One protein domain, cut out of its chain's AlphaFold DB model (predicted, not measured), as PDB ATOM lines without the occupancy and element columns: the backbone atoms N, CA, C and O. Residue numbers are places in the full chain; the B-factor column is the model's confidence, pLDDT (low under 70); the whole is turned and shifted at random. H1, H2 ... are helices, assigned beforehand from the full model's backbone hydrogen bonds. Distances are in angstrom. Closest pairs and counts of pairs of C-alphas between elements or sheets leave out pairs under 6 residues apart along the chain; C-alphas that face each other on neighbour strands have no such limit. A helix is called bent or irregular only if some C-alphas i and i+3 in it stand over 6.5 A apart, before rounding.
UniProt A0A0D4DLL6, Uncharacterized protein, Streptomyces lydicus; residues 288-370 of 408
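AT A GLANCE: This is residues 288 to 370 of the 408 residues of an uncharacterized protein of Streptomyces lydicus (UniProt A0A0D4DLL6). Four helices side by side make a compact bundle: two helical hairpins, H1 with H2 and H3 with H4, are packed together, with H1 and H3 in the middle and H2 and H4 kept apart on opposite sides of that pair. The link from H2 to H3 folds back along the bundle, and H3 begins again near the end from which H2 set out. The printed part has 83 residues, with four named helices in the order H1, H2, H3, H4 and no named strand; its class is all helix. The whole is compact, with a radius of gyration of the C-alphas of 11.5 A, and the C-alphas span 36 by 26 by 16 A.

HOW THE PARTS SIT: H1, residues 288 to 302, and H2, residues 307 to 320, touch and form a helical hairpin, running opposite ways at a shallow tilt of 13 degrees; their closest C-alphas, those of Ala 290 and Gly 317, are 4.1 A apart. H1 also touches H3, residues 331 to 349, opposite ways at a shallow tilt of 14 degrees, with the closest C-alphas, Ala 294 and Val 335, 5.5 A apart. H1 touches H4, residues 351 to 369, the same way at a shallow tilt of 10 degrees, and the closest C-alphas are those of Val 288 and Ala 353, 5.6 A apart. H1 and H3 are the hub, touching three helices each. H2 and H3 touch and run the same way at a shallow tilt of 15 degrees; the closest C-alphas, Phe 318 and Leu 338, are 5.9 A apart. H3 and H4 form the second helical hairpin, opposite ways at a shallow tilt of 10 degrees, with the C-alphas of Ala 339 and Ala 357 closest at 5.0 A. H2 and H4 are apart. Every O i to N i+4 pair is within hydrogen-bond range in H1, H2 and H4, and 13 of 15 are in H3.

IN THESE COORDINATES: H1 begins at C-alpha 288, (-51.105, 21.941, 31.169), and is 21.3 A long. H2 is 19.9 A long. H3, 28.3 A long, begins at C-alpha 331, (-46.695, 5.586, 40.006); it has a kink of 31 degrees near residue 343 and is irregular, with C-alphas 345 and 348 9.3 A apart. H4, 26.4 A long, is neither bent nor irregular, but only just: C-alphas 366 and 369 are 6.3 A apart. It ends at C-alpha 369, (-36.801, 4.723, 37.407).

THE WHOLE: The two C-alphas farthest apart, those of Gly 304 and Gly 349, are 36.0 A apart. The printed part has no cut. The links H1 to H2 and H3 to H4 are tight, and H2 to H3, with 10 residues, is short. The mean pLDDT of the printed part is 95.9, and no printed residue is under 70.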
ATOM      1  N   VAL A 288     -52.234  21.433  30.367       96.31
ATOM      2  CA  VAL A 288     -51.105  21.941  31.169       96.31
ATOM      3  C   VAL A 288     -51.374  21.747  32.664       96.31
ATOM      4  O   VAL A 288     -50.482  21.369  33.424       96.31
ATOM      5  N   SER A 289     -52.616  21.944  33.111       95.88
ATOM      6  CA  SER A 289     -52.999  21.710  34.508       95.88
ATOM      7  C   SER A 289     -52.982  20.226  34.901       95.88
ATOM      8  O   SER A 289     -52.704  19.902  36.060       95.88
ATOM      9  N   ALA A 290     -53.249  19.320  33.958       97.62
ATOM     10  CA  ALA A 290     -53.069  17.884  34.139       97.62
ATOM     11  C   ALA A 290     -51.579  17.528  34.289       97.62
ATOM     12  O   ALA A 290     -51.209  16.805  35.214       97.62
ATOM     13  N   LEU A 291     -50.711  18.111  33.459       98.12
ATOM     14  CA  LEU A 291     -49.257  17.927  33.537       98.12
ATOM     15  C   LEU A 291     -48.657  18.507  34.828       98.12
ATOM     16  O   LEU A 291     -47.773  17.897  35.424       98.12
ATOM     17  N   ALA A 292     -49.186  19.620  35.339       96.94
ATOM     18  CA  ALA A 292     -48.792  20.151  36.647       96.94
ATOM     19  C   ALA A 292     -49.101  19.171  37.798       96.94
ATOM     20  O   ALA A 292     -48.296  19.040  38.725       96.94
ATOM     21  N   ASN A 293     -50.228  18.445  37.731       98.12
ATOM     22  CA  ASN A 293     -50.525  17.366  38.681       98.12
ATOM     23  C   ASN A 293     -49.564  16.182  38.518       98.12
ATOM     24  O   ASN A 293     -49.188  15.582  39.520       98.12
ATOM     25  N   ALA A 294     -49.152  15.865  37.288       98.31
ATOM     26  CA  ALA A 294     -48.169  14.819  37.014       98.31
ATOM     27  C   ALA A 294     -46.818  15.136  37.687       98.31
ATOM     28  O   ALA A 294     -46.285  14.303  38.416       98.31
ATOM     29  N   VAL A 295     -46.323  16.375  37.549       97.81
ATOM     30  CA  VAL A 295     -45.128  16.862  38.270       97.81
ATOM     31  C   VAL A 295     -45.329  16.775  39.786       97.81
ATOM     32  O   VAL A 295     -44.452  16.293  40.499       97.81
ATOM     33  N   GLY A 296     -46.497  17.193  40.287       97.38
ATOM     34  CA  GLY A 296     -46.850  17.069  41.704       97.38
ATOM     35  C   GLY A 296     -46.818  15.622  42.208       97.38
ATOM     36  O   GLY A 296     -46.310  15.372  43.296       97.38
ATOM     37  N   ALA A 297     -47.299  14.665  41.411       98.12
ATOM     38  CA  ALA A 297     -47.268  13.246  41.753       98.12
ATOM     39  C   ALA A 297     -45.829  12.717  41.831       98.12
ATOM     40  O   ALA A 297     -45.507  12.002  42.775       98.12
ATOM     41  N   VAL A 298     -44.941  13.125  40.915       97.31
ATOM     42  CA  VAL A 298     -43.509  12.787  41.008       97.31
ATOM     43  C   VAL A 298     -42.897  13.351  42.297       97.31
ATOM     44  O   VAL A 298     -42.259  12.596  43.029       97.31
ATOM     45  N   LYS A 299     -43.157  14.630  42.637       95.38
ATOM     46  CA  LYS A 299     -42.714  15.241  43.915       95.38
ATOM     47  C   LYS A 299     -43.201  14.426  45.117       95.38
ATOM     48  O   LYS A 299     -42.440  14.178  46.049       95.38
ATOM     49  N   ALA A 300     -44.471  14.028  45.109       96.38
ATOM     50  CA  ALA A 300     -45.091  13.288  46.202       96.38
ATOM     51  C   ALA A 300     -44.472  11.890  46.379       96.38
ATOM     52  O   ALA A 300     -44.152  11.511  47.504       96.38
ATOM     53  N   VAL A 301     -44.227  11.161  45.283       96.12
ATOM     54  CA  VAL A 301     -43.545   9.855  45.317       96.12
ATOM     55  C   VAL A 301     -42.119  10.004  45.845       96.12
ATOM     56  O   VAL A 301     -41.741   9.300  46.778       96.12
ATOM     57  N   ALA A 302     -41.347  10.947  45.300       92.44
ATOM     58  CA  ALA A 302     -39.951  11.143  45.681       92.44
ATOM     59  C   ALA A 302     -39.778  11.575  47.148       92.44
ATOM     60  O   ALA A 302     -38.766  11.272  47.770       92.44
ATOM     61  N   ARG A 303     -40.786  12.245  47.720       93.50
ATOM     62  CA  ARG A 303     -40.831  12.638  49.139       93.50
ATOM     63  C   ARG A 303     -41.489  11.594  50.050       93.50
ATOM     64  O   ARG A 303     -41.742  11.898  51.214       93.50
ATOM     65  N   GLY A 304     -41.829  10.406  49.542       95.06
ATOM     66  CA  GLY A 304     -42.459   9.345  50.336       95.06
ATOM     67  C   GLY A 304     -43.821   9.735  50.924       95.06
ATOM     68  O   GLY A 304     -44.143   9.350  52.048       95.06
ATOM     69  N   ARG A 305     -44.614  10.541  50.204       96.56
ATOM     70  CA  ARG A 305     -45.974  10.925  50.620       96.56
ATOM     71  C   ARG A 305     -46.937   9.737  50.554       96.56
ATOM     72  O   ARG A 305     -46.621   8.687  49.996       96.56
ATOM     73  N   SER A 306     -48.123   9.894  51.143       97.44
ATOM     74  CA  SER A 306     -49.108   8.810  51.210       97.44
ATOM     75  C   SER A 306     -49.628   8.422  49.823       97.44
ATOM     76  O   SER A 306     -49.756   9.259  48.925       97.44
ATOM     77  N   GLU A 307     -50.000   7.150  49.649       97.62
ATOM     78  CA  GLU A 307     -50.598   6.683  48.391       97.62
ATOM     79  C   GLU A 307     -51.887   7.436  48.036       97.62
ATOM     80  O   GLU A 307     -52.182   7.637  46.860       97.62
ATOM     81  N   GLU A 308     -52.653   7.866  49.045       98.06
ATOM     82  CA  GLU A 308     -53.871   8.658  48.864       98.06
ATOM     83  C   GLU A 308     -53.571  10.019  48.229       98.06
ATOM     84  O   GLU A 308     -54.247  10.420  47.280       98.06
ATOM     85  N   GLU A 309     -52.521  10.702  48.696       98.06
ATOM     86  CA  GLU A 309     -52.088  11.984  48.140       98.06
ATOM     87  C   GLU A 309     -51.650  11.825  46.675       98.06
ATOM     88  O   GLU A 309     -52.112  12.563  45.797       98.06
ATOM     89  N   ILE A 310     -50.821  10.812  46.397       98.38
ATOM     90  CA  ILE A 310     -50.299  10.514  45.054       98.38
ATOM     91  C   ILE A 310     -51.446  10.152  44.099       98.38
ATOM     92  O   ILE A 310     -51.549  10.711  43.002       98.38
ATOM     93  N   ARG A 311     -52.355   9.262  44.521       98.44
ATOM     94  CA  ARG A 311     -53.549   8.882  43.749       98.44
ATOM     95  C   ARG A 311     -54.442  10.089  43.488       98.44
ATOM     96  O   ARG A 311     -54.862  10.287  42.352       98.44
ATOM     97  N   GLY A 312     -54.681  10.927  44.497       98.31
ATOM     98  CA  GLY A 312     -55.497  12.131  44.360       98.31
ATOM     99  C   GLY A 312     -54.943  13.113  43.323       98.31
ATOM    100  O   GLY A 312     -55.711  13.683  42.547       98.31
ATOM    101  N   LEU A 313     -53.620  13.294  43.265       98.50
ATOM    102  CA  LEU A 313     -52.964  14.112  42.238       98.50
ATOM    103  C   LEU A 313     -53.182  13.534  40.834       98.50
ATOM    104  O   LEU A 313     -53.627  14.255  39.935       98.50
ATOM    105  N   LEU A 314     -52.925  12.238  40.656       98.69
ATOM    106  CA  LEU A 314     -53.056  11.553  39.368       98.69
ATOM    107  C   LEU A 314     -54.505  11.518  38.869       98.69
ATOM    108  O   LEU A 314     -54.757  11.853  37.713       98.69
ATOM    109  N   ASP A 315     -55.468  11.196  39.731       98.50
ATOM    110  CA  ASP A 315     -56.888  11.126  39.368       98.50
ATOM    111  C   ASP A 315     -57.439  12.500  38.965       98.50
ATOM    112  O   ASP A 315     -58.138  12.617  37.953       98.50
ATOM    113  N   ARG A 316     -57.068  13.571  39.688       98.19
ATOM    114  CA  ARG A 316     -57.376  14.950  39.264       98.19
ATOM    115  C   ARG A 316     -56.708  15.286  37.933       98.19
ATOM    116  O   ARG A 316     -57.293  15.996  37.120       98.19
ATOM    117  N   GLY A 317     -55.483  14.810  37.714       98.25
ATOM    118  CA  GLY A 317     -54.766  14.959  36.450       98.25
ATOM    119  C   GLY A 317     -55.533  14.332  35.287       98.25
ATOM    120  O   GLY A 317     -55.828  15.024  34.315       98.25
ATOM    121  N   PHE A 318     -55.917  13.059  35.405       98.62
ATOM    122  CA  PHE A 318     -56.669  12.359  34.361       98.62
ATOM    123  C   PHE A 318     -58.001  13.046  34.069       98.62
ATOM    124  O   PHE A 318     -58.340  13.229  32.902       98.62
ATOM    125  N   ALA A 319     -58.713  13.494  35.108       97.94
ATOM    126  CA  ALA A 319     -59.954  14.245  34.944       97.94
ATOM    127  C   ALA A 319     -59.751  15.546  34.145       97.94
ATOM    128  O   ALA A 319     -60.529  15.827  33.236       97.94
ATOM    129  N   ARG A 320     -58.685  16.309  34.428       96.69
ATOM    130  CA  ARG A 320     -58.335  17.529  33.674       96.69
ATOM    131  C   ARG A 320     -57.946  17.232  32.227       96.69
ATOM    132  O   ARG A 320     -58.299  17.993  31.339       96.69
ATOM    133  N   ALA A 321     -57.297  16.101  31.969       97.00
ATOM    134  CA  ALA A 321     -57.021  15.634  30.612       97.00
ATOM    135  C   ALA A 321     -58.263  15.060  29.889       97.00
ATOM    136  O   ALA A 321     -58.139  14.541  28.783       97.00
ATOM    137  N   GLY A 322     -59.454  15.077  30.505       96.94
ATOM    138  CA  GLY A 322     -60.667  14.477  29.938       96.94
ATOM    139  C   GLY A 322     -60.640  12.942  29.874       96.94
ATOM    140  O   GLY A 322     -61.477  12.335  29.206       96.94
ATOM    141  N   SER A 323     -59.694  12.297  30.563       97.06
ATOM    142  CA  SER A 323     -59.542  10.843  30.583       97.06
ATOM    143  C   SER A 323     -60.403  10.190  31.668       97.06
ATOM    144  O   SER A 323     -60.578  10.703  32.776       97.06
ATOM    145  N   ARG A 324     -60.924   8.998  31.361       96.56
ATOM    146  CA  ARG A 324     -61.618   8.134  32.334       96.56
ATOM    147  C   ARG A 324     -60.664   7.233  33.122       96.56
ATOM    148  O   ARG A 324     -61.121   6.506  33.999       96.56
ATOM    149  N   GLU A 325     -59.369   7.271  32.819       96.50
ATOM    150  CA  GLU A 325     -58.346   6.521  33.550       96.50
ATOM    151  C   GLU A 325     -58.216   6.977  35.010       96.50
ATOM    152  O   GLU A 325     -58.675   8.055  35.401       96.50
ATOM    153  N   ARG A 326     -57.608   6.116  35.828       97.38
ATOM    154  CA  ARG A 326     -57.339   6.327  37.254       97.38
ATOM    155  C   ARG A 326     -55.956   5.793  37.613       97.38
ATOM    156  O   ARG A 326     -55.402   4.958  36.887       97.38
ATOM    157  N   ALA A 327     -55.407   6.260  38.727       97.44
ATOM    158  CA  ALA A 327     -54.136   5.764  39.238       97.44
ATOM    159  C   ALA A 327     -54.248   4.290  39.663       97.44
ATOM    160  O   ALA A 327     -55.215   3.880  40.306       97.44
ATOM    161  N   THR A 328     -53.234   3.494  39.330       97.62
ATOM    162  CA  THR A 328     -53.205   2.044  39.566       97.62
ATOM    163  C   THR A 328     -52.325   1.635  40.742       97.62
ATOM    164  O   THR A 328     -52.390   0.483  41.157       97.62
ATOM    165  N   GLY A 329     -51.501   2.541  41.275       94.69
ATOM    166  CA  GLY A 329     -50.447   2.192  42.239       94.69
ATOM    167  C   GLY A 329     -49.065   2.088  41.599       94.69
ATOM    168  O   GLY A 329     -48.050   2.066  42.287       94.69
ATOM    169  N   ARG A 330     -49.001   2.045  40.266       97.12
ATOM    170  CA  ARG A 330     -47.746   1.966  39.511       97.12
ATOM    171  C   ARG A 330     -47.322   3.371  39.121       97.12
ATOM    172  O   ARG A 330     -47.462   3.757  37.964       97.12
ATOM    173  N   TRP A 331     -46.831   4.129  40.097       97.44
ATOM    174  CA  TRP A 331     -46.695   5.586  40.006       97.44
ATOM    175  C   TRP A 331     -45.962   6.074  38.759       97.44
ATOM    176  O   TRP A 331     -46.514   6.894  38.033       97.44
ATOM    177  N   ALA A 332     -44.795   5.514  38.434       97.62
ATOM    178  CA  ALA A 332     -44.063   5.880  37.219       97.62
ATOM    179  C   ALA A 332     -44.907   5.678  35.943       97.62
ATOM    180  O   ALA A 332     -45.044   6.585  35.124       97.62
ATOM    181  N   ALA A 333     -45.546   4.512  35.802       97.56
ATOM    182  CA  ALA A 333     -46.395   4.209  34.652       97.56
ATOM    183  C   ALA A 333     -47.674   5.062  34.625       97.56
ATOM    184  O   ALA A 333     -48.155   5.417  33.553       97.56
ATOM    185  N   ASP A 334     -48.246   5.377  35.785       98.44
ATOM    186  CA  ASP A 334     -49.440   6.215  35.898       98.44
ATOM    187  C   ASP A 334     -49.146   7.667  35.489       98.44
ATOM    188  O   ASP A 334     -49.940   8.260  34.760       98.44
ATOM    189  N   VAL A 335     -47.988   8.212  35.882       98.56
ATOM    190  CA  VAL A 335     -47.533   9.552  35.472       98.56
ATOM    191  C   VAL A 335     -47.317   9.620  33.956       98.56
ATOM    192  O   VAL A 335     -47.770  10.573  33.326       98.56
ATOM    193  N   VAL A 336     -46.689   8.605  33.348       98.56
ATOM    194  CA  VAL A 336     -46.496   8.555  31.884       98.56
ATOM    195  C   VAL A 336     -47.836   8.517  31.149       98.56
ATOM    196  O   VAL A 336     -48.052   9.315  30.241       98.56
ATOM    197  N   ARG A 337     -48.779   7.666  31.579       98.44
ATOM    198  CA  ARG A 337     -50.116   7.618  30.958       98.44
ATOM    199  C   ARG A 337     -50.862   8.941  31.083       98.44
ATOM    200  O   ARG A 337     -51.564   9.334  30.151       98.44
ATOM    201  N   LEU A 338     -50.712   9.634  32.212       98.75
ATOM    202  CA  LEU A 338     -51.273  10.967  32.393       98.75
ATOM    203  C   LEU A 338     -50.651  11.976  31.418       98.75
ATOM    204  O   LEU A 338     -51.386  12.748  30.805       98.75
ATOM    205  N   ALA A 339     -49.328  11.948  31.232       98.50
ATOM    206  CA  ALA A 339     -48.655  12.808  30.262       98.50
ATOM    207  C   ALA A 339     -49.165  12.560  28.833       98.50
ATOM    208  O   ALA A 339     -49.536  13.511  28.148       98.50
ATOM    209  N   ASP A 340     -49.295  11.293  28.425       98.31
ATOM    210  CA  ASP A 340     -49.816  10.932  27.102       98.31
ATOM    211  C   ASP A 340     -51.289  11.346  26.925       98.31
ATOM    212  O   ASP A 340     -51.711  11.753  25.842       98.31
ATOM    213  N   ALA A 341     -52.106  11.230  27.978       98.12
ATOM    214  CA  ALA A 341     -53.502  11.660  27.947       98.12
ATOM    215  C   ALA A 341     -53.623  13.183  27.807       98.12
ATOM    216  O   ALA A 341     -54.447  13.653  27.025       98.12
ATOM    217  N   ALA A 342     -52.797  13.941  28.530       97.81
ATOM    218  CA  ALA A 342     -52.763  15.395  28.436       97.81
ATOM    219  C   ALA A 342     -52.284  15.866  27.053       97.81
ATOM    220  O   ALA A 342     -52.919  16.731  26.461       97.81
ATOM    221  N   GLU A 343     -51.231  15.255  26.504       97.50
ATOM    222  CA  GLU A 343     -50.730  15.537  25.149       97.50
ATOM    223  C   GLU A 343     -51.813  15.299  24.084       97.50
ATOM    224  O   GLU A 343     -52.073  16.165  23.250       97.50
ATOM    225  N   ARG A 344     -52.538  14.173  24.159       96.81
ATOM    226  CA  ARG A 344     -53.676  13.909  23.258       96.81
ATOM    227  C   ARG A 344     -54.812  14.918  23.413       96.81
ATOM    228  O   ARG A 344     -55.442  15.265  22.421       96.81
ATOM    229  N   ALA A 345     -55.103  15.343  24.643       96.25
ATOM    230  CA  ALA A 345     -56.166  16.306  24.921       96.25
ATOM    231  C   ALA A 345     -55.827  17.714  24.408       96.25
ATOM    232  O   ALA A 345     -56.731  18.443  24.007       96.25
ATOM    233  N   ALA A 346     -54.546  18.084  24.410       94.69
ATOM    234  CA  ALA A 346     -54.056  19.317  23.804       94.69
ATOM    235  C   ALA A 346     -54.164  19.292  22.270       94.69
ATOM    236  O   ALA A 346     -54.565  20.284  21.658       94.69
ATOM    237  N   GLY A 347     -53.841  18.148  21.655       91.88
ATOM    238  CA  GLY A 347     -53.761  18.018  20.200       91.88
ATOM    239  C   GLY A 347     -52.717  18.963  19.590       91.88
ATOM    240  O   GLY A 347     -51.852  19.492  20.286       91.88
ATOM    241  N   ASP A 348     -52.822  19.222  18.286       87.31
ATOM    242  CA  ASP A 348     -51.863  20.077  17.562       87.31
ATOM    243  C   ASP A 348     -51.997  21.579  17.894       87.31
ATOM    244  O   ASP A 348     -51.196  22.397  17.441       87.31
ATOM    245  N   GLY A 349     -53.023  21.964  18.664       84.31
ATOM    246  CA  GLY A 349     -53.333  23.360  18.982       84.31
ATOM    247  C   GLY A 349     -52.488  23.972  20.103       84.31
ATOM    248  O   GLY A 349     -52.463  25.195  20.224       84.31
ATOM    249  N   ASP A 350     -51.796  23.157  20.906       88.69
ATOM    250  CA  ASP A 350     -50.981  23.620  22.037       88.69
ATOM    251  C   ASP A 350     -49.618  22.894  22.076       88.69
ATOM    252  O   ASP A 350     -49.442  21.894  22.783       88.69
ATOM    253  N   PRO A 351     -48.613  23.387  21.323       91.38
ATOM    254  CA  PRO A 351     -47.281  22.785  21.302       91.38
ATOM    255  C   PRO A 351     -46.563  22.861  22.659       91.38
ATOM    256  O   PRO A 351     -45.681  22.043  22.930       91.38
ATOM    257  N   ALA A 352     -46.936  23.805  23.531       92.81
ATOM    258  CA  ALA A 352     -46.351  23.915  24.862       92.81
ATOM    259  C   ALA A 352     -46.777  22.747  25.760       92.81
ATOM    260  O   ALA A 352     -45.956  22.235  26.524       92.81
ATOM    261  N   ALA A 353     -48.025  22.282  25.643       94.88
ATOM    262  CA  ALA A 353     -48.485  21.080  26.333       94.88
ATOM    263  C   ALA A 353     -47.725  19.824  25.873       94.88
ATOM    264  O   ALA A 353     -47.338  19.014  26.716       94.88
ATOM    265  N   GLY A 354     -47.450  19.686  24.571       96.50
ATOM    266  CA  GLY A 354     -46.634  18.588  24.034       96.50
ATOM    267  C   GLY A 354     -45.196  18.602  24.567       96.50
ATOM    268  O   GLY A 354     -44.709  17.600  25.095       96.50
ATOM    269  N   GLU A 355     -44.531  19.763  24.525       97.12
ATOM    270  CA  GLU A 355     -43.179  19.931  25.083       97.12
ATOM    271  C   GLU A 355     -43.161  19.644  26.598       97.12
ATOM    272  O   GLU A 355     -42.293  18.921  27.090       97.12
ATOM    273  N   LEU A 356     -44.153  20.126  27.354       97.19
ATOM    274  CA  LEU A 356     -44.265  19.849  28.787       97.19
ATOM    275  C   LEU A 356     -44.509  18.356  29.074       97.19
ATOM    276  O   LEU A 356     -43.906  17.815  30.002       97.19
ATOM    277  N   ALA A 357     -45.332  17.669  28.277       98.00
ATOM    278  CA  ALA A 357     -45.573  16.232  28.405       98.00
ATOM    279  C   ALA A 357     -44.306  15.407  28.145       98.00
ATOM    280  O   ALA A 357     -44.012  14.472  28.894       98.00
ATOM    281  N   ALA A 358     -43.515  15.769  27.130       97.56
ATOM    282  CA  ALA A 358     -42.211  15.156  26.877       97.56
ATOM    283  C   ALA A 358     -41.284  15.284  28.095       97.56
ATOM    284  O   ALA A 358     -40.752  14.284  28.577       97.56
ATOM    285  N   ARG A 359     -41.191  16.484  28.675       97.62
ATOM    286  CA  ARG A 359     -40.356  16.742  29.856       97.62
ATOM    287  C   ARG A 359     -40.848  16.033  31.120       97.62
ATOM    288  O   ARG A 359     -40.039  15.639  31.951       97.62
ATOM    289  N   VAL A 360     -42.160  15.831  31.284       98.12
ATOM    290  CA  VAL A 360     -42.705  15.004  32.378       98.12
ATOM    291  C   VAL A 360     -42.285  13.540  32.217       98.12
ATOM    292  O   VAL A 360     -41.953  12.890  33.206       98.12
ATOM    293  N   ARG A 361     -42.261  13.012  30.988       97.62
ATOM    294  CA  ARG A 361     -41.789  11.642  30.724       97.62
ATOM    295  C   ARG A 361     -40.295  11.485  31.034       97.62
ATOM    296  O   ARG A 361     -39.912  10.468  31.606       97.62
ATOM    297  N   GLU A 362     -39.475  12.485  30.710       95.88
ATOM    298  CA  GLU A 362     -38.056  12.534  31.106       95.88
ATOM    299  C   GLU A 362     -37.904  12.543  32.629       95.88
ATOM    300  O   GLU A 362     -37.213  11.695  33.182       95.88
ATOM    301  N   LEU A 363     -38.660  13.402  33.316       94.56
ATOM    302  CA  LEU A 363     -38.660  13.495  34.775       94.56
ATOM    303  C   LEU A 363     -38.959  12.155  35.467       94.56
ATOM    304  O   LEU A 363     -38.349  11.827  36.479       94.56
ATOM    305  N   VAL A 364     -39.901  11.366  34.935       95.12
ATOM    306  CA  VAL A 364     -40.206  10.029  35.472       95.12
ATOM    307  C   VAL A 364     -39.008   9.093  35.352       95.12
ATOM    308  O   VAL A 364     -38.761   8.319  36.278       95.12
ATOM    309  N   ARG A 365     -38.284   9.142  34.227       92.31
ATOM    310  CA  ARG A 365     -37.085   8.323  34.026       92.31
ATOM    311  C   ARG A 365     -36.039   8.675  35.077       92.31
ATOM    312  O   ARG A 365     -35.612   7.783  35.802       92.31
ATOM    313  N   ASP A 366     -35.734   9.958  35.211       90.44
ATOM    314  CA  ASP A 366     -34.658  10.441  36.074       90.44
ATOM    315  C   ASP A 366     -34.968  10.213  37.566       90.44
ATOM    316  O   ASP A 366     -34.098   9.808  38.333       90.44
ATOM    317  N   GLU A 367     -36.220  10.426  37.990       91.56
ATOM    318  CA  GLU A 367     -36.573  10.445  39.419       91.56
ATOM    319  C   GLU A 367     -37.184   9.145  39.943       91.56
ATOM    320  O   GLU A 367     -36.991   8.803  41.108       91.56
ATOM    321  N   LEU A 368     -37.959   8.427  39.122       87.88
ATOM    322  CA  LEU A 368     -38.737   7.266  39.578       87.88
ATOM    323  C   LEU A 368     -38.222   5.928  39.038       87.88
ATOM    324  O   LEU A 368     -38.626   4.885  39.553       87.88
ATOM    325  N   VAL A 369     -37.377   5.940  38.003       82.69
ATOM    326  CA  VAL A 369     -36.801   4.723  37.407       82.69
ATOM    327  C   VAL A 369     -35.306   4.634  37.688       82.69
ATOM    328  O   VAL A 369     -34.840   3.608  38.178       82.69
ATOM    329  N   GLU A 370     -34.566   5.702  37.399       75.50
ATOM    330  CA  GLU A 370     -33.112   5.791  37.582       75.50
ATOM    331  C   GLU A 370     -32.722   6.415  38.934       75.50
ATOM    332  O   GLU A 370     -31.544   6.428  39.295       75.50
TER     333      GLU A 370